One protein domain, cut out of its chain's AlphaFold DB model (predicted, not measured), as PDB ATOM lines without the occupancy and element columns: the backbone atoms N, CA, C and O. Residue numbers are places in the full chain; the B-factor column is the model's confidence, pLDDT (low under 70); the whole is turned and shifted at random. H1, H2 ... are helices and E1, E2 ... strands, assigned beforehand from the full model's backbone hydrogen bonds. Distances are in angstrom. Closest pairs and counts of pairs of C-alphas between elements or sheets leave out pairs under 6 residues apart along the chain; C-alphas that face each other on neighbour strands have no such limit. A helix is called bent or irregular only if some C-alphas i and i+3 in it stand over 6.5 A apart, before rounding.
ATOM      1  N   GLY A  31     168.739 137.796 141.502       74.31
ATOM      2  CA  GLY A  31     167.731 138.769 141.080       74.31
ATOM      3  C   GLY A  31     168.331 139.998 140.393       74.31
ATOM      4  O   GLY A  31     167.832 140.393 139.346       74.31
ATOM      5  N   SER A  32     169.427 140.550 140.916       80.50
ATOM      6  CA  SER A  32     170.058 141.761 140.371       80.50
ATOM      7  C   SER A  32     170.645 141.527 138.978       80.50
ATOM      8  O   SER A  32     170.400 142.307 138.063       80.50
ATOM      9  N   LEU A  33     171.344 140.404 138.768       89.00
ATOM     10  CA  LEU A  33     171.855 140.072 137.435       89.00
ATOM     11  C   LEU A  33     170.718 139.797 136.437       89.00
ATOM     12  O   LEU A  33     170.808 140.207 135.282       89.00
ATOM     13  N   ALA A  34     169.643 139.132 136.873       90.56
ATOM     14  CA  ALA A  34     168.487 138.873 136.017       90.56
ATOM     15  C   ALA A  34     167.798 140.173 135.565       90.56
ATOM     16  O   ALA A  34     167.350 140.268 134.421       90.56
ATOM     17  N   GLU A  35     167.746 141.194 136.424       91.44
ATOM     18  CA  GLU A  35     167.234 142.513 136.044       91.44
ATOM     19  C   GLU A  35     168.110 143.175 134.977       91.44
ATOM     20  O   GLU A  35     167.574 143.643 133.972       91.44
ATOM     21  N   ALA A  36     169.437 143.144 135.127       92.44
ATOM     22  CA  ALA A  36     170.352 143.656 134.105       92.44
ATOM     23  C   ALA A  36     170.183 142.915 132.767       92.44
ATOM     24  O   ALA A  36     170.106 143.537 131.710       92.44
ATOM     25  N   GLN A  37     170.058 141.583 132.803       94.75
ATOM     26  CA  GLN A  37     169.875 140.725 131.622       94.75
ATOM     27  C   GLN A  37     168.543 140.950 130.892       94.75
ATOM     28  O   GLN A  37     168.446 140.676 129.697       94.75
ATOM     29  N   THR A  38     167.519 141.437 131.596       94.62
ATOM     30  CA  THR A  38     166.175 141.687 131.046       94.62
ATOM     31  C   THR A  38     165.873 143.173 130.853       94.62
ATOM     32  O   THR A  38     164.761 143.536 130.467       94.62
ATOM     33  N   PHE A  39     166.862 144.043 131.076       94.81
ATOM     34  CA  PHE A  39     166.712 145.485 130.958       94.81
ATOM     35  C   PHE A  39     166.300 145.898 129.528       94.81
ATOM     36  O   PHE A  39     166.988 145.532 128.570       94.81
ATOM     37  N   PRO A  40     165.203 146.661 129.338       94.31
ATOM     38  CA  PRO A  40     164.591 146.804 128.015       94.31
ATOM     39  C   PRO A  40     165.005 148.059 127.231       94.31
ATOM     40  O   PRO A  40     164.707 148.149 126.040       94.31
ATOM     41  N   TYR A  41     165.630 149.060 127.861       92.50
ATOM     42  CA  TYR A  41     165.742 150.391 127.244       92.50
ATOM     43  C   TYR A  41     166.950 150.559 126.320       92.50
ATOM     44  O   TYR A  41     166.868 151.257 125.308       92.50
ATOM     45  N   TYR A  42     168.070 149.924 126.645       94.12
ATOM     46  CA  TYR A  42     169.294 149.956 125.847       94.12
ATOM     47  C   TYR A  42     170.181 148.763 126.181       94.12
ATOM     48  O   TYR A  42     169.946 148.049 127.150       94.12
ATOM     49  N   ARG A  43     171.213 148.536 125.364       95.19
ATOM     50  CA  ARG A  43     172.217 147.510 125.660       95.19
ATOM     51  C   ARG A  43     173.034 147.946 126.861       95.19
ATOM     52  O   ARG A  43     173.648 149.000 126.779       95.19
ATOM     53  N   VAL A  44     173.062 147.129 127.904       95.88
ATOM     54  CA  VAL A  44     173.971 147.287 129.043       95.88
ATOM     55  C   VAL A  44     175.202 146.425 128.770       95.88
ATOM     56  O   VAL A  44     175.070 145.315 128.245       95.88
ATOM     57  N   TYR A  45     176.397 146.937 129.056       97.56
ATOM     58  CA  TYR A  45     177.649 146.240 128.766       97.56
ATOM     59  C   TYR A  45     178.382 145.823 130.034       97.56
ATOM     60  O   TYR A  45     178.401 146.541 131.024       97.56
ATOM     61  N   TRP A  46     179.025 144.665 129.960       97.69
ATOM     62  CA  TRP A  46     179.838 144.071 131.019       97.69
ATOM     63  C   TRP A  46     181.028 143.321 130.400       97.69
ATOM     64  O   TRP A  46     181.166 143.309 129.177       97.69
ATOM     65  N   VAL A  47     181.871 142.684 131.214       97.38
ATOM     66  CA  VAL A  47     182.994 141.825 130.764       97.38
ATOM     67  C   VAL A  47     182.814 140.355 131.167       97.38
ATOM     68  O   VAL A  47     183.730 139.546 131.070       97.38
ATOM     69  N   GLY A  48     181.600 139.985 131.587       95.19
ATOM     70  CA  GLY A  48     181.252 138.635 132.031       95.19
ATOM     71  C   GLY A  48     181.232 138.496 133.558       95.19
ATOM     72  O   GLY A  48     181.176 139.501 134.267       95.19
ATOM     73  N   PRO A  49     181.252 137.266 134.096       93.81
ATOM     74  CA  PRO A  49     181.073 137.013 135.530       93.81
ATOM     75  C   PRO A  49     182.284 137.393 136.398       93.81
ATOM     76  O   PRO A  49     182.172 137.425 137.622       93.81
ATOM     77  N   SER A  50     183.440 137.660 135.790       94.62
ATOM     78  CA  SER A  50     184.663 138.057 136.487       94.62
ATOM     79  C   SER A  50     185.576 138.867 135.574       94.62
ATOM     80  O   SER A  50     185.607 138.615 134.372       94.62
ATOM     81  N   PHE A  51     186.385 139.742 136.159       95.75
ATOM     82  CA  PHE A  51     187.403 140.529 135.476       95.75
ATOM     83  C   PHE A  51     188.708 140.477 136.266       95.75
ATOM     84  O   PHE A  51     188.706 140.808 137.444       95.75
ATOM     85  N   GLN A  52     189.813 140.040 135.653       94.69
ATOM     86  CA  GLN A  52     191.136 139.992 136.306       94.69
ATOM     87  C   GLN A  52     191.140 139.323 137.701       94.69
ATOM     88  O   GLN A  52     191.835 139.740 138.621       94.69
ATOM     89  N   GLY A  53     190.337 138.268 137.875       91.81
ATOM     90  CA  GLY A  53     190.184 137.564 139.154       91.81
ATOM     91  C   GLY A  53     189.197 138.208 140.138       91.81
ATOM     92  O   GLY A  53     188.833 137.570 141.124       91.81
ATOM     93  N   SER A  54     188.701 139.414 139.863       91.56
ATOM     94  CA  SER A  54     187.624 140.057 140.618       91.56
ATOM     95  C   SER A  54     186.254 139.546 140.148       91.56
ATOM     96  O   SER A  54     185.933 139.665 138.962       91.56
ATOM     97  N   PRO A  55     185.423 138.967 141.032       92.50
ATOM     98  CA  PRO A  55     184.083 138.519 140.666       92.50
ATOM     99  C   PRO A  55     183.155 139.711 140.415       92.50
ATOM    100  O   PRO A  55     183.368 140.798 140.954       92.50
ATOM    101  N   LEU A  56     182.095 139.490 139.637       92.31
ATOM    102  CA  LEU A  56     180.988 140.434 139.558       92.31
ATOM    103  C   LEU A  56     180.359 140.603 140.950       92.31
ATOM    104  O   LEU A  56     179.856 139.640 141.532       92.31
ATOM    105  N   ALA A  57     180.393 141.829 141.462       89.12
ATOM    106  CA  ALA A  57     179.919 142.187 142.791       89.12
ATOM    107  C   ALA A  57     178.467 142.681 142.763       89.12
ATOM    108  O   ALA A  57     177.660 142.285 143.601       89.12
ATOM    109  N   ALA A  58     178.115 143.512 141.779       89.00
ATOM    110  CA  ALA A  58     176.774 144.071 141.644       89.00
ATOM    111  C   ALA A  58     176.456 144.434 140.190       89.00
ATOM    112  O   ALA A  58     177.353 144.648 139.374       89.00
ATOM    113  N   ALA A  59     175.167 144.523 139.881       92.06
ATOM    114  CA  ALA A  59     174.651 145.033 138.623       92.06
ATOM    115  C   ALA A  59     173.381 145.833 138.913       92.06
ATOM    116  O   ALA A  59     172.511 145.351 139.646       92.06
ATOM    117  N   ASP A  60     173.297 147.031 138.346       90.38
ATOM    118  CA  ASP A  60     172.070 147.817 138.324       90.38
ATOM    119  C   ASP A  60     171.046 147.156 137.392       90.38
ATOM    120  O   ASP A  60     171.357 146.279 136.579       90.38
ATOM    121  N   GLY A  61     169.792 147.559 137.533       87.38
ATOM    122  CA  GLY A  61     168.694 146.982 136.785       87.38
ATOM    123  C   GLY A  61     167.440 147.828 136.890       87.38
ATOM    124  O   GLY A  61     167.425 148.913 137.476       87.38
ATOM    125  N   LEU A  62     166.350 147.307 136.328       88.38
ATOM    126  CA  LEU A  62     165.123 148.069 136.112       88.38
ATOM    127  C   LEU A  62     164.574 148.741 137.382       88.38
ATOM    128  O   LEU A  62     164.045 149.846 137.289       88.38
ATOM    129  N   LYS A  63     164.703 148.122 138.565       84.50
ATOM    130  CA  LYS A  63     164.196 148.713 139.817       84.50
ATOM    131  C   LYS A  63     164.934 149.980 140.253       84.50
ATOM    132  O   LYS A  63     164.328 150.823 140.908       84.50
ATOM    133  N   GLY A  64     166.219 150.097 139.920       81.06
ATOM    134  CA  GLY A  64     167.071 151.238 140.269       81.06
ATOM    135  C   GLY A  64     167.262 152.236 139.128       81.06
ATOM    136  O   GLY A  64     167.989 153.213 139.296       81.06
ATOM    137  N   TYR A  65     166.629 151.995 137.977       86.31
ATOM    138  CA  TYR A  65     166.907 152.724 136.749       86.31
ATOM    139  C   TYR A  65     166.664 154.230 136.888       86.31
ATOM    140  O   TYR A  65     165.560 154.693 137.189       86.31
ATOM    141  N   ASN A  66     167.698 155.000 136.556       85.88
ATOM    142  CA  ASN A  66     167.614 156.436 136.382       85.88
ATOM    143  C   ASN A  66     168.223 156.832 135.033       85.88
ATOM    144  O   ASN A  66     169.429 156.724 134.814       85.88
ATOM    145  N   ALA A  67     167.384 157.379 134.151       80.06
ATOM    146  CA  ALA A  67     167.763 157.779 132.798       80.06
ATOM    147  C   ALA A  67     168.881 158.838 132.723       80.06
ATOM    148  O   ALA A  67     169.430 159.049 131.641       80.06
ATOM    149  N   THR A  68     169.188 159.545 133.817       79.50
ATOM    150  CA  THR A  68     170.292 160.518 133.863       79.50
ATOM    151  C   THR A  68     171.604 159.934 134.374       79.50
ATOM    152  O   THR A  68     172.631 160.573 134.188       79.50
ATOM    153  N   VAL A  69     171.574 158.774 135.033       83.81
ATOM    154  CA  VAL A  69     172.759 158.132 135.635       83.81
ATOM    155  C   VAL A  69     173.229 156.947 134.791       83.81
ATOM    156  O   VAL A  69     174.428 156.743 134.643       83.81
ATOM    157  N   GLY A  70     172.295 156.217 134.177       89.75
ATOM    158  CA  GLY A  70     172.589 154.974 133.470       89.75
ATOM    159  C   GLY A  70     172.535 153.755 134.390       89.75
ATOM    160  O   GLY A  70     172.087 153.851 135.533       89.75
ATOM    161  N   ASP A  71     172.988 152.616 133.874       93.31
ATOM    162  CA  ASP A  71     173.071 151.348 134.603       93.31
ATOM    163  C   ASP A  71     174.516 150.869 134.646       93.31
ATOM    164  O   ASP A  71     175.211 150.863 133.622       93.31
ATOM    165  N   SER A  72     174.960 150.450 135.828       93.38
ATOM    166  CA  SER A  72     176.336 150.050 136.071       93.38
ATOM    167  C   SER A  72     176.486 148.581 136.445       93.38
ATOM    168  O   SER A  72     175.592 147.943 136.995       93.38
ATOM    169  N   VAL A  73     177.670 148.046 136.172       94.50
ATOM    170  CA  VAL A  73     178.104 146.706 136.569       94.50
ATOM    171  C   VAL A  73     179.446 146.838 137.276       94.50
ATOM    172  O   VAL A  73     180.351 147.514 136.783       94.50
ATOM    173  N   TYR A  74     179.565 146.209 138.441       93.12
ATOM    174  CA  TYR A  74     180.638 146.445 139.404       93.12
ATOM    175  C   TYR A  74     181.393 145.147 139.681       93.12
ATOM    176  O   TYR A  74     180.772 144.105 139.906       93.12
ATOM    177  N   TYR A  75     182.723 145.203 139.703       93.25
ATOM    178  CA  TYR A  75     183.590 144.045 139.912       93.25
ATOM    179  C   TYR A  75     184.496 144.238 141.119       93.25
ATOM    180  O   TYR A  75     185.180 145.253 141.230       93.25
ATOM    181  N   GLY A  76     184.564 143.201 141.953       88.31
ATOM    182  CA  GLY A  76     185.404 143.157 143.143       88.31
ATOM    183  C   GLY A  76     184.933 144.063 144.278       88.31
ATOM    184  O   GLY A  76     183.866 144.671 144.228       88.31
ATOM    185  N   ASP A  77     185.760 144.111 145.317       80.44
ATOM    186  CA  ASP A  77     185.539 144.940 146.496       80.44
ATOM    187  C   ASP A  77     186.247 146.282 146.377       80.44
ATOM    188  O   ASP A  77     187.090 146.510 145.508       80.44
ATOM    189  N   CYS A  78     185.949 147.157 147.329       72.12
ATOM    190  CA  CYS A  78     186.657 148.408 147.486       72.12
ATOM    191  C   CYS A  78     188.162 148.192 147.689       72.12
ATOM    192  O   CYS A  78     188.584 147.752 148.758       72.12
ATOM    193  N   VAL A  79     188.982 148.545 146.694       63.91
ATOM    194  CA  VAL A  79     190.448 148.449 146.802       63.91
ATOM    195  C   VAL A  79     191.042 149.609 147.606       63.91
ATOM    196  O   VAL A  79     192.102 149.461 148.207       63.91
ATOM    197  N   HIS A  80     190.332 150.742 147.696       55.75
ATOM    198  CA  HIS A  80     190.708 151.892 148.524       55.75
ATOM    199  C   HIS A  80     189.492 152.432 149.293       55.75
ATOM    200  O   HIS A  80     188.711 153.213 148.754       55.75
ATOM    201  N   CYS A  90     184.916 155.030 147.263       72.44
ATOM    202  CA  CYS A  90     185.419 153.693 147.023       72.44
ATOM    203  C   CYS A  90     185.961 153.555 145.589       72.44
ATOM    204  O   CYS A  90     185.224 153.810 144.638       72.44
ATOM    205  N   LEU A  91     187.222 153.143 145.431       77.69
ATOM    206  CA  LEU A  91     187.759 152.734 144.130       77.69
ATOM    207  C   LEU A  91     187.556 151.228 143.967       77.69
ATOM    208  O   LEU A  91     187.952 150.465 144.849       77.69
ATOM    209  N   LEU A  92     186.950 150.815 142.858       87.50
ATOM    210  CA  LEU A  92     186.737 149.412 142.505       87.50
ATOM    211  C   LEU A  92     187.757 148.971 141.446       87.50
ATOM    212  O   LEU A  92     188.184 149.805 140.643       87.50
ATOM    213  N   PRO A  93     188.100 147.671 141.380       92.44
ATOM    214  CA  PRO A  93     188.864 147.107 140.272       92.44
ATOM    215  C   PRO A  93     188.273 147.467 138.908       92.44
ATOM    216  O   PRO A  93     189.001 147.844 137.988       92.44
ATOM    217  N   LEU A  94     186.947 147.391 138.771       95.62
ATOM    218  CA  LEU A  94     186.249 147.806 137.561       95.62
ATOM    219  C   LEU A  94     184.794 148.186 137.860       95.62
ATOM    220  O   LEU A  94     184.062 147.446 138.516       95.62
ATOM    221  N   GLN A  95     184.370 149.309 137.294       95.12
ATOM    222  CA  GLN A  95     182.980 149.710 137.146       95.12
ATOM    223  C   GLN A  95     182.730 150.064 135.679       95.12
ATOM    224  O   GLN A  95     183.492 150.807 135.061       95.12
ATOM    225  N   LEU A  96     181.651 149.523 135.127       97.12
ATOM    226  CA  LEU A  96     181.195 149.800 133.771       97.12
ATOM    227  C   LEU A  96     179.824 150.439 133.859       97.12
ATOM    228  O   LEU A  96     178.896 149.771 134.296       97.12
ATOM    229  N   THR A  97     179.685 151.688 133.435       95.94
ATOM    230  CA  THR A  97     178.409 152.406 133.429       95.94
ATOM    231  C   THR A  97     177.965 152.614 131.993       95.94
ATOM    232  O   THR A  97     178.697 153.174 131.186       95.94
ATOM    233  N   THR A  98     176.769 152.145 131.649       97.19
ATOM    234  CA  THR A  98     176.165 152.399 130.339       97.19
ATOM    235  C   THR A  98     175.032 153.403 130.471       97.19
ATOM    236  O   THR A  98     174.096 153.184 131.236       97.19
ATOM    237  N   VAL A  99     175.079 154.478 129.687       95.00
ATOM    238  CA  VAL A  99     174.090 155.561 129.736       95.00
ATOM    239  C   VAL A  99     173.656 155.972 128.334       95.00
ATOM    240  O   VAL A  99     174.443 155.947 127.388       95.00
ATOM    241  N   ILE A 100     172.394 156.379 128.167       95.38
ATOM    242  CA  ILE A 100     171.945 156.998 126.912       95.38
ATOM    243  C   ILE A 100     172.746 158.276 126.694       95.38
ATOM    244  O   ILE A 100     172.687 159.204 127.501       95.38
ATOM    245  N   TYR A 101     173.456 158.345 125.570       93.94
ATOM    246  CA  TYR A 101     174.330 159.474 125.318       93.94
ATOM    247  C   TYR A 101     173.520 160.758 125.126       93.94
ATOM    248  O   TYR A 101     172.580 160.829 124.327       93.94
ATOM    249  N   ARG A 102     173.948 161.802 125.830       90.19
ATOM    250  CA  ARG A 102     173.559 163.190 125.586       90.19
ATOM    251  C   ARG A 102     174.814 163.969 125.255       90.19
ATOM    252  O   ARG A 102     175.867 163.679 125.808       90.19
ATOM    253  N   LEU A 103     174.701 164.954 124.367       86.38
ATOM    254  CA  LEU A 103     175.848 165.776 124.004       86.38
ATOM    255  C   LEU A 103     176.406 166.474 125.248       86.38
ATOM    256  O   LEU A 103     175.708 167.256 125.890       86.38
ATOM    257  N   HIS A 104     177.664 166.191 125.551       87.31
ATOM    258  CA  HIS A 104     178.439 166.836 126.598       87.31
ATOM    259  C   HIS A 104     179.904 166.912 126.156       87.31
ATOM    260  O   HIS A 104     180.275 166.355 125.124       87.31
ATOM    261  N   SER A 105     180.722 167.650 126.902       83.19
ATOM    262  CA  SER A 105     182.163 167.717 126.677       83.19
ATOM    263  C   SER A 105     182.880 167.320 127.952       83.19
ATOM    264  O   SER A 105     182.603 167.869 129.016       83.19
ATOM    265  N   ASN A 106     183.853 166.425 127.817       81.94
ATOM    266  CA  ASN A 106     184.718 166.029 128.922       81.94
ATOM    267  C   ASN A 106     185.878 167.004 129.149       81.94
ATOM    268  O   ASN A 106     186.741 166.728 129.976       81.94
ATOM    269  N   ALA A 107     185.973 168.116 128.402       85.12
ATOM    270  CA  ALA A 107     187.143 169.009 128.402       85.12
ATOM    271  C   ALA A 107     187.559 169.503 129.801       85.12
ATOM    272  O   ALA A 107     188.725 169.819 130.023       85.12
ATOM    273  N   THR A 108     186.621 169.550 130.747       86.81
ATOM    274  CA  THR A 108     186.847 169.964 132.137       86.81
ATOM    275  C   THR A 108     187.403 168.854 133.039       86.81
ATOM    276  O   THR A 108     187.811 169.147 134.157       86.81
ATOM    277  N   LEU A 109     187.466 167.602 132.568       83.75
ATOM    278  CA  LEU A 109     187.935 166.421 133.315       83.75
ATOM    279  C   LEU A 109     189.462 166.216 133.252       83.75
ATOM    280  O   LEU A 109     189.966 165.134 133.549       83.75
ATOM    281  N   GLY A 110     190.207 167.251 132.858       85.56
ATOM    282  CA  GLY A 110     191.665 167.221 132.749       85.56
ATOM    283  C   GLY A 110     192.181 166.770 131.375       85.56
ATOM    284  O   GLY A 110     191.437 166.786 130.390       85.56
ATOM    285  N   PRO A 111     193.479 166.422 131.271       89.38
ATOM    286  CA  PRO A 111     194.091 165.999 130.016       89.38
ATOM    287  C   PRO A 111     193.405 164.768 129.420       89.38
ATOM    288  O   PRO A 111     193.159 163.785 130.117       89.38
ATOM    289  N   GLN A 112     193.154 164.813 128.111       92.62
ATOM    290  CA  GLN A 112     192.473 163.745 127.384       92.62
ATOM    291  C   GLN A 112     193.304 163.185 126.243       92.62
ATOM    292  O   GLN A 112     194.063 163.902 125.584       92.62
ATOM    293  N   ARG A 113     193.079 161.903 125.956       95.12
ATOM    294  CA  ARG A 113     193.587 161.238 124.759       95.12
ATOM    295  C   ARG A 113     192.467 160.475 124.067       95.12
ATOM    296  O   ARG A 113     191.954 159.499 124.609       95.12
ATOM    297  N   ASN A 114     192.152 160.878 122.843       97.06
ATOM    298  CA  ASN A 114     191.187 160.171 122.010       97.06
ATOM    299  C   ASN A 114     191.832 158.934 121.388       97.06
ATOM    300  O   ASN A 114     192.980 158.985 120.947       97.06
ATOM    301  N   ILE A 115     191.092 157.829 121.351       97.62
ATOM    302  CA  ILE A 115     191.519 156.564 120.752       97.62
ATOM    303  C   ILE A 115     190.354 155.894 120.018       97.62
ATOM    304  O   ILE A 115     189.200 156.310 120.123       97.62
ATOM    305  N   VAL A 116     190.657 154.824 119.285       98.38
ATOM    306  CA  VAL A 116     189.650 153.931 118.702       98.38
ATOM    307  C   VAL A 116     189.633 152.623 119.484       98.38
ATOM    308  O   VAL A 116     190.662 151.962 119.629       98.38
ATOM    309  N   ILE A 117     188.453 152.218 119.948       97.88
ATOM    310  CA  ILE A 117     188.223 150.926 120.601       97.88
ATOM    311  C   ILE A 117     187.207 150.168 119.763       97.88
ATOM    312  O   ILE A 117     186.085 150.622 119.580       97.88
ATOM    313  N   ARG A 118     187.602 149.007 119.229       96.81
ATOM    314  CA  ARG A 118     186.700 148.090 118.504       96.81
ATOM    315  C   ARG A 118     185.846 148.779 117.426       96.81
ATOM    316  O   ARG A 118     184.657 148.501 117.277       96.81
ATOM    317  N   GLY A 119     186.479 149.691 116.688       97.19
ATOM    318  CA  GLY A 119     185.879 150.414 115.564       97.19
ATOM    319  C   GLY A 119     185.086 151.670 115.928       97.19
ATOM    320  O   GLY A 119     184.594 152.331 115.017       97.19
ATOM    321  N   VAL A 120     184.979 152.027 117.211       98.19
ATOM    322  CA  VAL A 120     184.267 153.230 117.663       98.19
ATOM    323  C   VAL A 120     185.211 154.213 118.363       98.19
ATOM    324  O   VAL A 120     186.248 153.795 118.888       98.19
ATOM    325  N   PRO A 121     184.905 155.522 118.348       98.12
ATOM    326  CA  PRO A 121     185.713 156.503 119.058       98.12
ATOM    327  C   PRO A 121     185.532 156.363 120.573       98.12
ATOM    328  O   PRO A 121     184.460 155.991 121.055       98.12
ATOM    329  N   ALA A 122     186.581 156.700 121.310       97.88
ATOM    330  CA  ALA A 122     186.591 156.764 122.763       97.88
ATOM    331  C   ALA A 122     187.555 157.858 123.240       97.88
ATOM    332  O   ALA A 122     188.485 158.226 122.514       97.88
ATOM    333  N   THR A 123     187.362 158.351 124.461       97.12
ATOM    334  CA  THR A 123     188.297 159.271 125.122       97.12
ATOM    335  C   THR A 123     188.793 158.680 126.431       97.12
ATOM    336  O   THR A 123     188.029 158.093 127.190       97.12
ATOM    337  N   ILE A 124     190.091 158.815 126.672       96.12
ATOM    338  CA  ILE A 124     190.749 158.462 127.925       96.12
ATOM    339  C   ILE A 124     190.947 159.745 128.728       96.12
ATOM    340  O   ILE A 124     191.488 160.715 128.192       96.12
ATOM    341  N   TYR A 125     190.579 159.722 130.006       92.75
ATOM    342  CA  TYR A 125     190.738 160.825 130.954       92.75
ATOM    343  C   TYR A 125     191.111 160.298 132.351       92.75
ATOM    344  O   TYR A 125     191.374 159.102 132.514       92.75
ATOM    345  N   ASP A 126     191.207 161.194 133.341       87.81
ATOM    346  CA  ASP A 126     191.570 160.857 134.731       87.81
ATOM    347  C   ASP A 126     192.845 159.994 134.812       87.81
ATOM    348  O   ASP A 126     192.855 158.872 135.320       87.81
ATOM    349  N   GLU A 127     193.921 160.489 134.189       82.94
ATOM    350  CA  GLU A 127     195.237 159.826 134.160       82.94
ATOM    351  C   GLU A 127     195.218 158.396 133.579       82.94
ATOM    352  O   GLU A 127     196.128 157.599 133.797       82.94
ATOM    353  N   GLY A 128     194.191 158.062 132.793       84.94
ATOM    354  CA  GLY A 128     194.033 156.746 132.183       84.94
ATOM    355  C   GLY A 128     193.070 155.817 132.909       84.94
ATOM    356  O   GLY A 128     192.735 154.768 132.370       84.94
ATOM    357  N   ARG A 129     192.599 156.179 134.100       86.88
ATOM    358  CA  ARG A 129     191.701 155.329 134.891       86.88
ATOM    359  C   ARG A 129     190.256 155.354 134.414       86.88
ATOM    360  O   ARG A 129     189.484 154.478 134.800       86.88
ATOM    361  N   SER A 130     189.920 156.321 133.564       94.19
ATOM    362  CA  SER A 130     188.583 156.477 133.013       94.19
ATOM    363  C   SER A 130     188.610 156.496 131.486       94.19
ATOM    364  O   SER A 130     189.428 157.190 130.872       94.19
ATOM    365  N   ILE A 131     187.726 155.717 130.861       97.44
ATOM    366  CA  ILE A 131     187.549 155.677 129.404       97.44
ATOM    367  C   ILE A 131     186.061 155.797 129.089       97.44
ATOM    368  O   ILE A 131     185.289 154.947 129.510       97.44
ATOM    369  N   GLU A 132     185.666 156.796 128.302       97.62
ATOM    370  CA  GLU A 132     184.308 156.875 127.752       97.62
ATOM    371  C   GLU A 132     184.312 156.377 126.301       97.62
ATOM    372  O   GLU A 132     185.071 156.868 125.461       97.62
ATOM    373  N   ILE A 133     183.461 155.396 125.999       98.44
ATOM    374  CA  ILE A 133     183.335 154.760 124.683       98.44
ATOM    375  C   ILE A 133     181.986 155.125 124.071       98.44
ATOM    376  O   ILE A 133     180.939 154.860 124.659       98.44
ATOM    377  N   TYR A 134     181.987 155.650 122.846       97.94
ATOM    378  CA  TYR A 134     180.764 156.106 122.181       97.94
ATOM    379  C   TYR A 134     180.244 155.053 121.201       97.94
ATOM    380  O   TYR A 134     180.859 154.813 120.163       97.94
ATOM    381  N   THR A 135     179.100 154.429 121.489       97.88
ATOM    382  CA  THR A 135     178.620 153.265 120.726       97.88
ATOM    383  C   THR A 135     177.102 153.221 120.587       97.88
ATOM    384  O   THR A 135     176.344 153.385 121.540       97.88
ATOM    385  N   GLY A 136     176.609 152.970 119.373       96.50
ATOM    386  CA  GLY A 136     175.174 152.976 119.088       96.50
ATOM    387  C   GLY A 136     174.492 154.259 119.584       96.50
ATOM    388  O   GLY A 136     174.740 155.338 119.059       96.50
ATOM    389  N   ARG A 137     173.609 154.139 120.583       95.75
ATOM    390  CA  ARG A 137     172.895 155.266 121.223       95.75
ATOM    391  C   ARG A 137     173.406 155.599 122.633       95.75
ATOM    392  O   ARG A 137     172.809 156.441 123.298       95.75
ATOM    393  N   VAL A 138     174.453 154.923 123.098       96.94
ATOM    394  CA  VAL A 138     174.917 154.974 124.487       96.94
ATOM    395  C   VAL A 138     176.390 155.350 124.572       96.94
ATOM    396  O   VAL A 138     177.170 155.046 123.671       96.94
ATOM    397  N   ALA A 139     176.768 155.963 125.685       97.31
ATOM    398  CA  ALA A 139     178.147 155.972 126.134       97.31
ATOM    399  C   ALA A 139     178.362 154.844 127.145       97.31
ATOM    400  O   ALA A 139     177.434 154.456 127.862       97.31
ATOM    401  N   ILE A 140     179.576 154.302 127.156       98.12
ATOM    402  CA  ILE A 140     180.036 153.370 128.181       98.12
ATOM    403  C   ILE A 140     181.208 154.034 128.884       98.12
ATOM    404  O   ILE A 140     182.273 154.175 128.282       98.12
ATOM    405  N   ASP A 141     181.004 154.412 130.136       96.56
ATOM    406  CA  ASP A 141     182.069 154.860 131.013       96.56
ATOM    407  C   ASP A 141     182.706 153.653 131.695       96.56
ATOM    408  O   ASP A 141     182.042 152.824 132.323       96.56
ATOM    409  N   VAL A 142     184.016 153.540 131.539       97.81
ATOM    410  CA  VAL A 142     184.848 152.500 132.129       97.81
ATOM    411  C   VAL A 142     185.700 153.151 133.197       97.81
ATOM    412  O   VAL A 142     186.646 153.861 132.865       97.81
ATOM    413  N   PHE A 143     185.388 152.885 134.461       94.50
ATOM    414  CA  PHE A 143     186.157 153.347 135.611       94.50
ATOM    415  C   PHE A 143     186.930 152.181 136.208       94.50
ATOM    416  O   PHE A 143     186.384 151.093 136.409       94.50
ATOM    417  N   SER A 144     188.205 152.390 136.502       93.69
ATOM    418  CA  SER A 144     189.053 151.332 137.036       93.69
ATOM    419  C   SER A 144     190.155 151.881 137.934       93.69
ATOM    420  O   SER A 144     190.461 153.071 137.941       93.69
ATOM    421  N   ASP A 145     190.779 150.994 138.698       90.38
ATOM    422  CA  ASP A 145     191.928 151.303 139.540       90.38
ATOM    423  C   ASP A 145     193.231 151.512 138.748       90.38
ATOM    424  O   ASP A 145     194.190 152.071 139.285       90.38
ATOM    425  N   SER A 146     193.275 151.124 137.468       91.69
ATOM    426  CA  SER A 146     194.439 151.311 136.600       91.69
ATOM    427  C   SER A 146     194.079 151.497 135.123       91.69
ATOM    428  O   SER A 146     193.065 151.003 134.629       91.69
ATOM    429  N   PHE A 147     194.975 152.148 134.372       94.12
ATOM    430  CA  PHE A 147     194.838 152.285 132.917       94.12
ATOM    431  C   PHE A 147     194.818 150.934 132.189       94.12
ATOM    432  O   PHE A 147     194.054 150.748 131.242       94.12
ATOM    433  N   SER A 148     195.646 149.979 132.622       95.88
ATOM    434  CA  SER A 148     195.684 148.636 132.033       95.88
ATOM    435  C   SER A 148     194.346 147.925 132.169       95.88
ATOM    436  O   SER A 148     193.864 147.349 131.194       95.88
ATOM    437  N   HIS A 149     193.729 148.007 133.347       96.06
ATOM    438  CA  HIS A 149     192.428 147.405 133.594       96.06
ATOM    439  C   HIS A 149     191.324 148.102 132.791       96.06
ATOM    440  O   HIS A 149     190.578 147.421 132.088       96.06
ATOM    441  N   ALA A 150     191.272 149.439 132.787       96.88
ATOM    442  CA  ALA A 150     190.292 150.185 131.994       96.88
ATOM    443  C   ALA A 150     190.379 149.842 130.494       96.88
ATOM    444  O   ALA A 150     189.373 149.541 129.840       96.88
ATOM    445  N   LEU A 151     191.593 149.831 129.935       97.56
ATOM    446  CA  LEU A 151     191.810 149.516 128.523       97.56
ATOM    447  C   LEU A 151     191.468 148.060 128.194       97.56
ATOM    448  O   LEU A 151     190.912 147.786 127.128       97.56
ATOM    449  N   GLN A 152     191.806 147.121 129.078       97.56
ATOM    450  CA  GLN A 152     191.463 145.721 128.877       97.56
ATOM    451  C   GLN A 152     189.949 145.506 128.923       97.56
ATOM    452  O   GLN A 152     189.399 144.927 127.989       97.56
ATOM    453  N   ALA A 153     189.270 146.041 129.939       97.81
ATOM    454  CA  ALA A 153     187.822 145.941 130.063       97.81
ATOM    455  C   ALA A 153     187.117 146.497 128.818       97.81
ATOM    456  O   ALA A 153     186.244 145.846 128.246       97.81
ATOM    457  N   SER A 154     187.589 147.640 128.313       98.12
ATOM    458  CA  SER A 154     187.096 148.271 127.082       98.12
ATOM    459  C   SER A 154     187.202 147.365 125.844       98.12
ATOM    460  O   SER A 154     186.366 147.423 124.936       98.12
ATOM    461  N   ARG A 155     188.226 146.507 125.784       97.44
ATOM    462  CA  ARG A 155     188.432 145.542 124.692       97.44
ATOM    463  C   ARG A 155     187.590 144.280 124.847       97.44
ATOM    464  O   ARG A 155     187.345 143.617 123.848       97.44
ATOM    465  N   GLU A 156     187.127 143.976 126.053       97.25
ATOM    466  CA  GLU A 156     186.424 142.730 126.376       97.25
ATOM    467  C   GLU A 156     184.904 142.902 126.518       97.25
ATOM    468  O   GLU A 156     184.200 141.918 126.729       97.25
ATOM    469  N   LEU A 157     184.382 144.124 126.344       97.88
ATOM    470  CA  LEU A 157     182.957 144.428 126.499       97.88
ATOM    471  C   LEU A 157     182.043 143.485 125.706       97.88
ATOM    472  O   LEU A 157     182.219 143.246 124.510       97.88
ATOM    473  N   LEU A 158     180.969 143.037 126.326       96.38
ATOM    474  CA  LEU A 158     179.883 142.323 125.671       96.38
ATOM    475  C   LEU A 158     178.550 142.835 126.221       96.38
ATOM    476  O   LEU A 158     178.521 143.362 127.330       96.38
ATOM    477  N   PRO A 159     177.443 142.741 125.473       96.12
ATOM    478  CA  PRO A 159     176.142 143.087 126.024       96.12
ATOM    479  C   PRO A 159     175.706 142.041 127.062       96.12
ATOM    480  O   PRO A 159     175.913 140.844 126.865       96.12
ATOM    481  N   VAL A 160     175.084 142.481 128.155       94.75
ATOM    482  CA  VAL A 160     174.486 141.592 129.170       94.75
ATOM    483  C   VAL A 160     173.070 141.150 128.783       94.75
ATOM    484  O   VAL A 160     172.655 140.044 129.111       94.75
ATOM    485  N   ASN A 161     172.343 141.997 128.049       95.69
ATOM    486  CA  ASN A 161     170.921 141.856 127.715       95.69
ATOM    487  C   ASN A 161     170.648 141.711 126.207       95.69
ATOM    488  O   ASN A 161     169.529 141.910 125.739       95.69
ATOM    489  N   ALA A 162     171.677 141.414 125.417       93.56
ATOM    490  CA  ALA A 162     171.551 141.203 123.981       93.56
ATOM    491  C   ALA A 162     172.647 140.267 123.469       93.56
ATOM    492  O   ALA A 162     173.697 140.111 124.089       93.56
ATOM    493  N   SER A 163     172.441 139.695 122.285       90.19
ATOM    494  CA  SER A 163     173.501 138.959 121.599       90.19
ATOM    495  C   SER A 163     174.668 139.884 121.244       90.19
ATOM    496  O   SER A 163     174.478 140.998 120.747       90.19
ATOM    497  N   GLY A 164     175.887 139.396 121.447       87.19
ATOM    498  CA  GLY A 164     177.115 140.093 121.097       87.19
ATOM    499  C   GLY A 164     178.342 139.258 121.438       87.19
ATOM    500  O   GLY A 164     178.235 138.194 122.041       87.19
ATOM    501  N   SER A 165     179.510 139.740 121.027       89.69
ATOM    502  CA  SER A 165     180.801 139.111 121.310       89.69
ATOM    503  C   SER A 165     181.777 140.163 121.817       89.69
ATOM    504  O   SER A 165     181.710 141.314 121.377       89.69
ATOM    505  N   SER A 166     182.714 139.760 122.673       91.62
ATOM    506  CA  SER A 166     183.862 140.575 123.078       91.62
ATOM    507  C   SER A 166     184.849 140.823 121.930       91.62
ATOM    508  O   SER A 166     185.528 141.842 121.916       91.62
ATOM    509  N   SER A 167     184.878 139.959 120.909       89.75
ATOM    510  CA  SER A 167     185.797 140.073 119.765       89.75
ATOM    511  C   SER A 167     185.247 140.848 118.561       89.75
ATOM    512  O   SER A 167     186.005 141.197 117.658       89.75
ATOM    513  N   GLY A 168     183.936 141.115 118.511       90.50
ATOM    514  CA  GLY A 168     183.305 141.829 117.390       90.50
ATOM    515  C   GLY A 168     183.548 143.341 117.420       90.50
ATOM    516  O   GLY A 168     184.031 143.875 118.415       90.50
ATOM    517  N   ASN A 169     183.152 144.069 116.378       94.69
ATOM    518  CA  ASN A 169     183.103 145.534 116.455       94.69
ATOM    519  C   ASN A 169     181.956 145.998 117.360       94.69
ATOM    520  O   ASN A 169     180.899 145.362 117.416       94.69
ATOM    521  N   LEU A 170     182.152 147.132 118.031       96.94
ATOM    522  CA  LEU A 170     181.058 147.829 118.697       96.94
ATOM    523  C   LEU A 170     180.172 148.536 117.651       96.94
ATOM    524  O   LEU A 170     180.665 148.943 116.595       96.94
ATOM    525  N   PRO A 171     178.856 148.681 117.906       96.44
ATOM    526  CA  PRO A 171     177.971 149.440 117.026       96.44
ATOM    527  C   PRO A 171     178.462 150.881 116.812       96.44
ATOM    528  O   PRO A 171     178.676 151.590 117.796       96.44
ATOM    529  N   PRO A 172     178.563 151.374 115.565       97.38
ATOM    530  CA  PRO A 172     178.909 152.771 115.326       97.38
ATOM    531  C   PRO A 172     177.931 153.721 116.039       97.38
ATOM    532  O   PRO A 172     176.720 153.467 116.006       97.38
ATOM    533  N   PRO A 173     178.411 154.805 116.679       97.38
ATOM    534  CA  PRO A 173     177.532 155.779 117.308       97.38
ATOM    535  C   PRO A 173     176.641 156.475 116.271       97.38
ATOM    536  O   PRO A 173     177.062 156.762 115.149       97.38
ATOM    537  N   VAL A 174     175.397 156.766 116.658       95.88
ATOM    538  CA  VAL A 174     174.402 157.467 115.818       95.88
ATOM    539  C   VAL A 174     174.337 158.973 116.095       95.88
ATOM    540  O   VAL A 174     173.396 159.657 115.700       95.88
ATOM    541  N   TYR A 175     175.339 159.488 116.796       94.69
ATOM    542  CA  TYR A 175     175.516 160.879 117.200       94.69
ATOM    543  C   TYR A 175     176.971 161.287 116.952       94.69
ATOM    544  O   TYR A 175     177.825 160.425 116.747       94.69
ATOM    545  N   CYS A 176     177.264 162.592 116.969       94.69
ATOM    546  CA  CYS A 176     178.651 163.045 116.975       94.69
ATOM    547  C   CYS A 176     179.197 163.054 118.413       94.69
ATOM    548  O   CYS A 176     178.634 163.769 119.249       94.69
ATOM    549  N   PRO A 177     180.240 162.266 118.728       94.12
ATOM    550  CA  PRO A 177     180.825 162.228 120.066       94.12
ATOM    551  C   PRO A 177     181.440 163.563 120.496       94.12
ATOM    552  O   PRO A 177     182.034 164.270 119.682       94.12
ATOM    553  N   GLY A 178     181.344 163.870 121.788       90.19
ATOM    554  CA  GLY A 178     181.858 165.086 122.424       90.19
ATOM    555  C   GLY A 178     183.362 165.074 122.701       90.19
ATOM    556  O   GLY A 178     183.800 165.521 123.763       90.19
ATOM    557  N   LEU A 179     184.159 164.544 121.767       92.88
ATOM    558  CA  LEU A 179     185.610 164.429 121.932       92.88
ATOM    559  C   LEU A 179     186.256 165.805 122.096       92.88
ATOM    560  O   LEU A 179     185.888 166.771 121.429       92.88
ATOM    561  N   SER A 180     187.262 165.866 122.962       90.31
ATOM    562  CA  SER A 180     188.068 167.064 123.205       90.31
ATOM    563  C   SER A 180     189.547 166.753 122.986       90.31
ATOM    564  O   SER A 180     189.969 165.602 123.066       90.31
ATOM    565  N   GLY A 181     190.360 167.771 122.701       88.19
ATOM    566  CA  GLY A 181     191.794 167.589 122.458       88.19
ATOM    567  C   GLY A 181     192.127 167.059 121.058       88.19
ATOM    568  O   GLY A 181     191.372 167.242 120.104       88.19
ATOM    569  N   HIS A 182     193.310 166.454 120.919       91.81
ATOM    570  CA  HIS A 182     193.845 166.039 119.622       91.81
ATOM    571  C   HIS A 182     193.069 164.854 119.027       91.81
ATOM    572  O   HIS A 182     192.817 163.858 119.707       91.81
ATOM    573  N   LEU A 183     192.733 164.954 117.740       95.06
ATOM    574  CA  LEU A 183     192.173 163.866 116.945       95.06
ATOM    575  C   LEU A 183     193.274 163.334 116.032       95.06
ATOM    576  O   LEU A 183     193.675 164.013 115.087       95.06
ATOM    577  N   ASP A 184     193.756 162.127 116.313       95.44
ATOM    578  CA  ASP A 184     194.703 161.475 115.416       95.44
ATOM    579  C   ASP A 184     194.015 161.028 114.109       95.44
ATOM    580  O   ASP A 184     192.795 161.145 113.926       95.44
ATOM    581  N   ALA A 185     194.808 160.508 113.171       97.00
ATOM    582  CA  ALA A 185     194.299 160.057 111.880       97.00
ATOM    583  C   ALA A 185     193.287 158.902 112.002       97.00
ATOM    584  O   ALA A 185     192.343 158.832 111.213       97.00
ATOM    585  N   ALA A 186     193.452 158.008 112.982       97.62
ATOM    586  CA  ALA A 186     192.573 156.857 113.163       97.62
ATOM    587  C   ALA A 186     191.202 157.291 113.695       97.62
ATOM    588  O   ALA A 186     190.173 156.913 113.130       97.62
ATOM    589  N   VAL A 187     191.181 158.130 114.732       97.62
ATOM    590  CA  VAL A 187     189.957 158.713 115.288       97.62
ATOM    591  C   VAL A 187     189.254 159.556 114.227       97.62
ATOM    592  O   VAL A 187     188.055 159.380 114.006       97.62
ATOM    593  N   SER A 188     189.992 160.403 113.506       96.94
ATOM    594  CA  SER A 188     189.435 161.231 112.427       96.94
ATOM    595  C   SER A 188     188.771 160.382 111.341       96.94
ATOM    596  O   SER A 188     187.621 160.634 110.978       96.94
ATOM    597  N   ALA A 189     189.434 159.312 110.890       97.31
ATOM    598  CA  ALA A 189     188.884 158.405 109.886       97.31
ATOM    599  C   ALA A 189     187.599 157.698 110.354       97.31
ATOM    600  O   ALA A 189     186.697 157.463 109.548       97.31
ATOM    601  N   VAL A 190     187.490 157.357 111.643       97.62
ATOM    602  CA  VAL A 190     186.259 156.784 112.212       97.62
ATOM    603  C   VAL A 190     185.138 157.821 112.228       97.62
ATOM    604  O   VAL A 190     184.048 157.532 111.734       97.62
ATOM    605  N   LEU A 191     185.403 159.034 112.728       97.12
ATOM    606  CA  LEU A 191     184.413 160.117 112.783       97.12
ATOM    607  C   LEU A 191     183.861 160.465 111.396       97.12
ATOM    608  O   LEU A 191     182.664 160.711 111.242       97.12
ATOM    609  N   GLU A 192     184.716 160.453 110.373       95.50
ATOM    610  CA  GLU A 192     184.320 160.741 108.995       95.50
ATOM    611  C   GLU A 192     183.387 159.690 108.392       95.50
ATOM    612  O   GLU A 192     182.547 160.026 107.552       95.50
ATOM    613  N   ARG A 193     183.524 158.435 108.833       95.56
ATOM    614  CA  ARG A 193     182.765 157.275 108.350       95.56
ATOM    615  C   ARG A 193     181.526 156.969 109.185       95.56
ATOM    616  O   ARG A 193     180.822 156.008 108.872       95.56
ATOM    617  N   LEU A 194     181.240 157.760 110.223       96.38
ATOM    618  CA  LEU A 194     180.047 157.546 111.033       96.38
ATOM    619  C   LEU A 194     178.771 157.608 110.173       96.38
ATOM    620  O   LEU A 194     178.679 158.434 109.253       96.38
ATOM    621  N   PRO A 195     177.768 156.757 110.469       94.88
ATOM    622  CA  PRO A 195     176.531 156.696 109.703       94.88
ATOM    623  C   PRO A 195     175.886 158.071 109.518       94.88
ATOM    624  O   PRO A 195     175.799 158.881 110.441       94.88
ATOM    625  N   GLY A 196     175.442 158.351 108.292       93.31
ATOM    626  CA  GLY A 196     174.780 159.613 107.961       93.31
ATOM    627  C   GLY A 196     175.671 160.855 108.055       93.31
ATOM    628  O   GLY A 196     175.128 161.962 108.063       93.31
ATOM    629  N   ARG A 197     177.007 160.696 108.128       94.00
ATOM    630  CA  ARG A 197     177.974 161.804 108.260       94.00
ATOM    631  C   ARG A 197     177.601 162.735 109.415       94.00
ATOM    632  O   ARG A 197     177.572 163.962 109.278       94.00
ATOM    633  N   ILE A 198     177.219 162.130 110.542       94.44
ATOM    634  CA  ILE A 198     176.565 162.836 111.643       94.44
ATOM    635  C   ILE A 198     177.432 163.974 112.192       94.44
ATOM    636  O   ILE A 198     176.925 165.071 112.385       94.44
ATOM    637  N   CYS A 199     178.749 163.785 112.308       93.94
ATOM    638  CA  CYS A 199     179.657 164.837 112.768       93.94
ATOM    639  C   CYS A 199     179.803 166.010 111.795       93.94
ATOM    640  O   CYS A 199     179.946 167.158 112.217       93.94
ATOM    641  N   GLN A 200     179.773 165.766 110.487       93.56
ATOM    642  CA  GLN A 200     179.777 166.835 109.489       93.56
ATOM    643  C   GLN A 200     178.468 167.624 109.554       93.56
ATOM    644  O   GLN A 200     178.492 168.852 109.546       93.56
ATOM    645  N   ARG A 201     177.333 166.927 109.686       93.19
ATOM    646  CA  ARG A 201     176.013 167.555 109.819       93.19
ATOM    647  C   ARG A 201     175.893 168.385 111.091       93.19
ATOM    648  O   ARG A 201     175.470 169.530 110.998       93.19
ATOM    649  N   THR A 202     176.305 167.848 112.240       91.06
ATOM    650  CA  THR A 202     176.299 168.579 113.515       91.06
ATOM    651  C   THR A 202     177.140 169.848 113.411       91.06
ATOM    652  O   THR A 202     176.646 170.920 113.737       91.06
ATOM    653  N   ARG A 203     178.361 169.769 112.858       90.75
ATOM    654  CA  ARG A 203     179.205 170.958 112.641       90.75
ATOM    655  C   ARG A 203     178.549 171.991 111.726       90.75
ATOM    656  O   ARG A 203     178.570 173.171 112.051       90.75
ATOM    657  N   ALA A 204     177.951 171.562 110.613       92.00
ATOM    658  CA  ALA A 204     177.260 172.464 109.693       92.00
ATOM    659  C   ALA A 204     176.047 173.144 110.349       92.00
ATOM    660  O   ALA A 204     175.846 174.341 110.177       92.00
ATOM    661  N   GLN A 205     175.269 172.399 111.138       91.62
ATOM    662  CA  GLN A 205     174.128 172.931 111.884       91.62
ATOM    663  C   GLN A 205     174.561 173.946 112.944       91.62
ATOM    664  O   GLN A 205     173.963 175.013 113.031       91.62
ATOM    665  N   THR A 206     175.615 173.650 113.709       89.69
ATOM    666  CA  THR A 206     176.176 174.588 114.691       89.69
ATOM    667  C   THR A 206     176.716 175.847 114.016       89.69
ATOM    668  O   THR A 206     176.416 176.947 114.462       89.69
ATOM    669  N   ALA A 207     177.464 175.710 112.916       92.00
ATOM    670  CA  ALA A 207     177.980 176.856 112.168       92.00
ATOM    671  C   ALA A 207     176.848 177.739 111.619       92.00
ATOM    672  O   ALA A 207     176.920 178.960 111.722       92.00
ATOM    673  N   PHE A 208     175.787 177.125 111.087       93.88
ATOM    674  CA  PHE A 208     174.605 177.850 110.629       93.88
ATOM    675  C   PHE A 208     173.902 178.575 111.782       93.88
ATOM    676  O   PHE A 208     173.638 179.768 111.668       93.88
ATOM    677  N   ALA A 209     173.659 177.901 112.908       93.06
ATOM    678  CA  ALA A 209     173.051 178.524 114.085       93.06
ATOM    679  C   ALA A 209     173.859 179.737 114.579       93.06
ATOM    680  O   ALA A 209     173.280 180.792 114.814       93.06
ATOM    681  N   ASN A 210     175.190 179.616 114.636       92.75
ATOM    682  CA  ASN A 210     176.087 180.704 115.034       92.75
ATOM    683  C   ASN A 210     176.116 181.871 114.031       92.75
ATOM    684  O   ASN A 210     176.529 182.965 114.390       92.75
ATOM    685  N   SER A 211     175.729 181.653 112.770       94.00
ATOM    686  CA  SER A 211     175.637 182.731 111.769       94.00
ATOM    687  C   SER A 211     174.348 183.555 111.869       94.00
ATOM    688  O   SER A 211     174.256 184.613 111.253       94.00
ATOM    689  N   LEU A 212     173.353 183.059 112.614       94.00
ATOM    690  CA  LEU A 212     172.066 183.725 112.837       94.00
ATOM    691  C   LEU A 212     172.008 184.513 114.156       94.00
ATOM    692  O   LEU A 212     171.041 185.243 114.370       94.00
ATOM    693  N   SER A 213     172.993 184.322 115.036       85.06
ATOM    694  CA  SER A 213     173.171 185.024 116.315       85.06
ATOM    695  C   SER A 213     174.122 186.201 116.173       85.06
ATOM    696  O   SER A 213     173.813 187.269 116.739       85.06
TER     697      SER A 213
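This is residues 31 to 80 and 90 to 213 of the 213 residues of an uncharacterized protein of Actinobacteria bacterium (UniProt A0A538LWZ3). The core is one strongly twisted, curled sheet of seven strands, with helix H2 packed in its hollow, H1 over the E1 edge on the same face as H2, and H3 packed over E5 and E4 at the other end of the sheet. From the corner at H3 the last helix, H4, runs away from the sheet, and residues 204 to 213 stick out as a free arm. The printed part has 174 residues, with four named helices and seven named strands in the order H1 E1 E2 E3 E4 E5 E6 E7 H2 H3 H4; the sheet is antiparallel throughout, in the order E1 E2 E3 E7 E6 E5 E4. The class is mixed, helices and strands, with under half of the residues, 85, in named elements. The whole is compact, with a radius of gyration of the C-alphas of 16.5 A, and elongated in outline, spanning 52 by 33 by 31 A.

Begin in the sheet with E7, residues 138 to 144, whose N 141 lies 2.8 A from O 97 of its antiparallel neighbour E3, residues 94 to 100. Beyond E3 comes E2, residues 71 to 75, with N 73 and O 96 at 2.8 A, and then the edge strand E1, residues 54 to 59, which forms a hairpin with E2, N 57 and O 74 at 2.8 A. On the other side of E7 lies E6, residues 130 to 135, with N 133 and O 140 at 2.8 A. Next are E5, residues 120 to 125, with N 123 and O 132 at 2.9 A, and the other edge strand, E4, residues 113 to 117, with N 115 and O 122 at 2.9 A. E4 E5 E6 E7 form a meander, each strand the antiparallel neighbour of the one before. H2, residues 147 to 156, is on the sheet; its closest C-alphas to E7 are those of Ala 150 and Ser 144, 5.3 A apart. H1, residues 31 to 38, is on the same face at a height over the sheet of 8.5 A, and runs across the strands at 78 degrees to E1 on the local plane. H3, residues 185 to 192, is on the sheet at a height of 9.0 A; the closest C-alphas of H3 and E4 are those of Val 187 and Val 116, 5.9 A apart. The domain has three layers, helices on both faces of a sheet: H1 and H2 on one, H3 on the other. H4, residues 195 to 211, is not on the sheet; it only just touches H3, with 3 pairs of C-alphas within 8 A, only at the corner and with residues 199 to 200 alone, the closest C-alphas being those of Leu 191 and Cys 199, 6.7 A apart. Every O i to N i+4 pair is within hydrogen-bond range in H1, H2 and H3; in H4 11 of 13 are.

Find C-alpha 138 at (174.917, 154.974, 124.487), where E7 begins; it runs 19.3 A, and E3 20.1 A. Find C-alpha 31 at (167.731, 138.769, 141.080), where H1 begins. H2 measures 14.3 A. H4 measures 26.1 A to C-alpha 211 at (175.637, 182.731, 111.769); it is irregular, C-alphas 196 and 199 lying 8.6 A apart, and has a kink of 33 degrees near residue 202.

The C-alphas of Gly 53 and Leu 212, the two farthest apart, are 56.1 A apart. Residues 81 to 89 are not printed, and C-alphas 80 and 90 across the cut are 5.8 A apart. Look for long links from H1 to E1, E1 to E2, E3 to E4 and H2 to H3, the last of 28 residues; residues 158 to 159 of it pair antiparallel with residues 45 to 46. The mean pLDDT of the printed part is 92.2, and residues 79 to 80 are under 70.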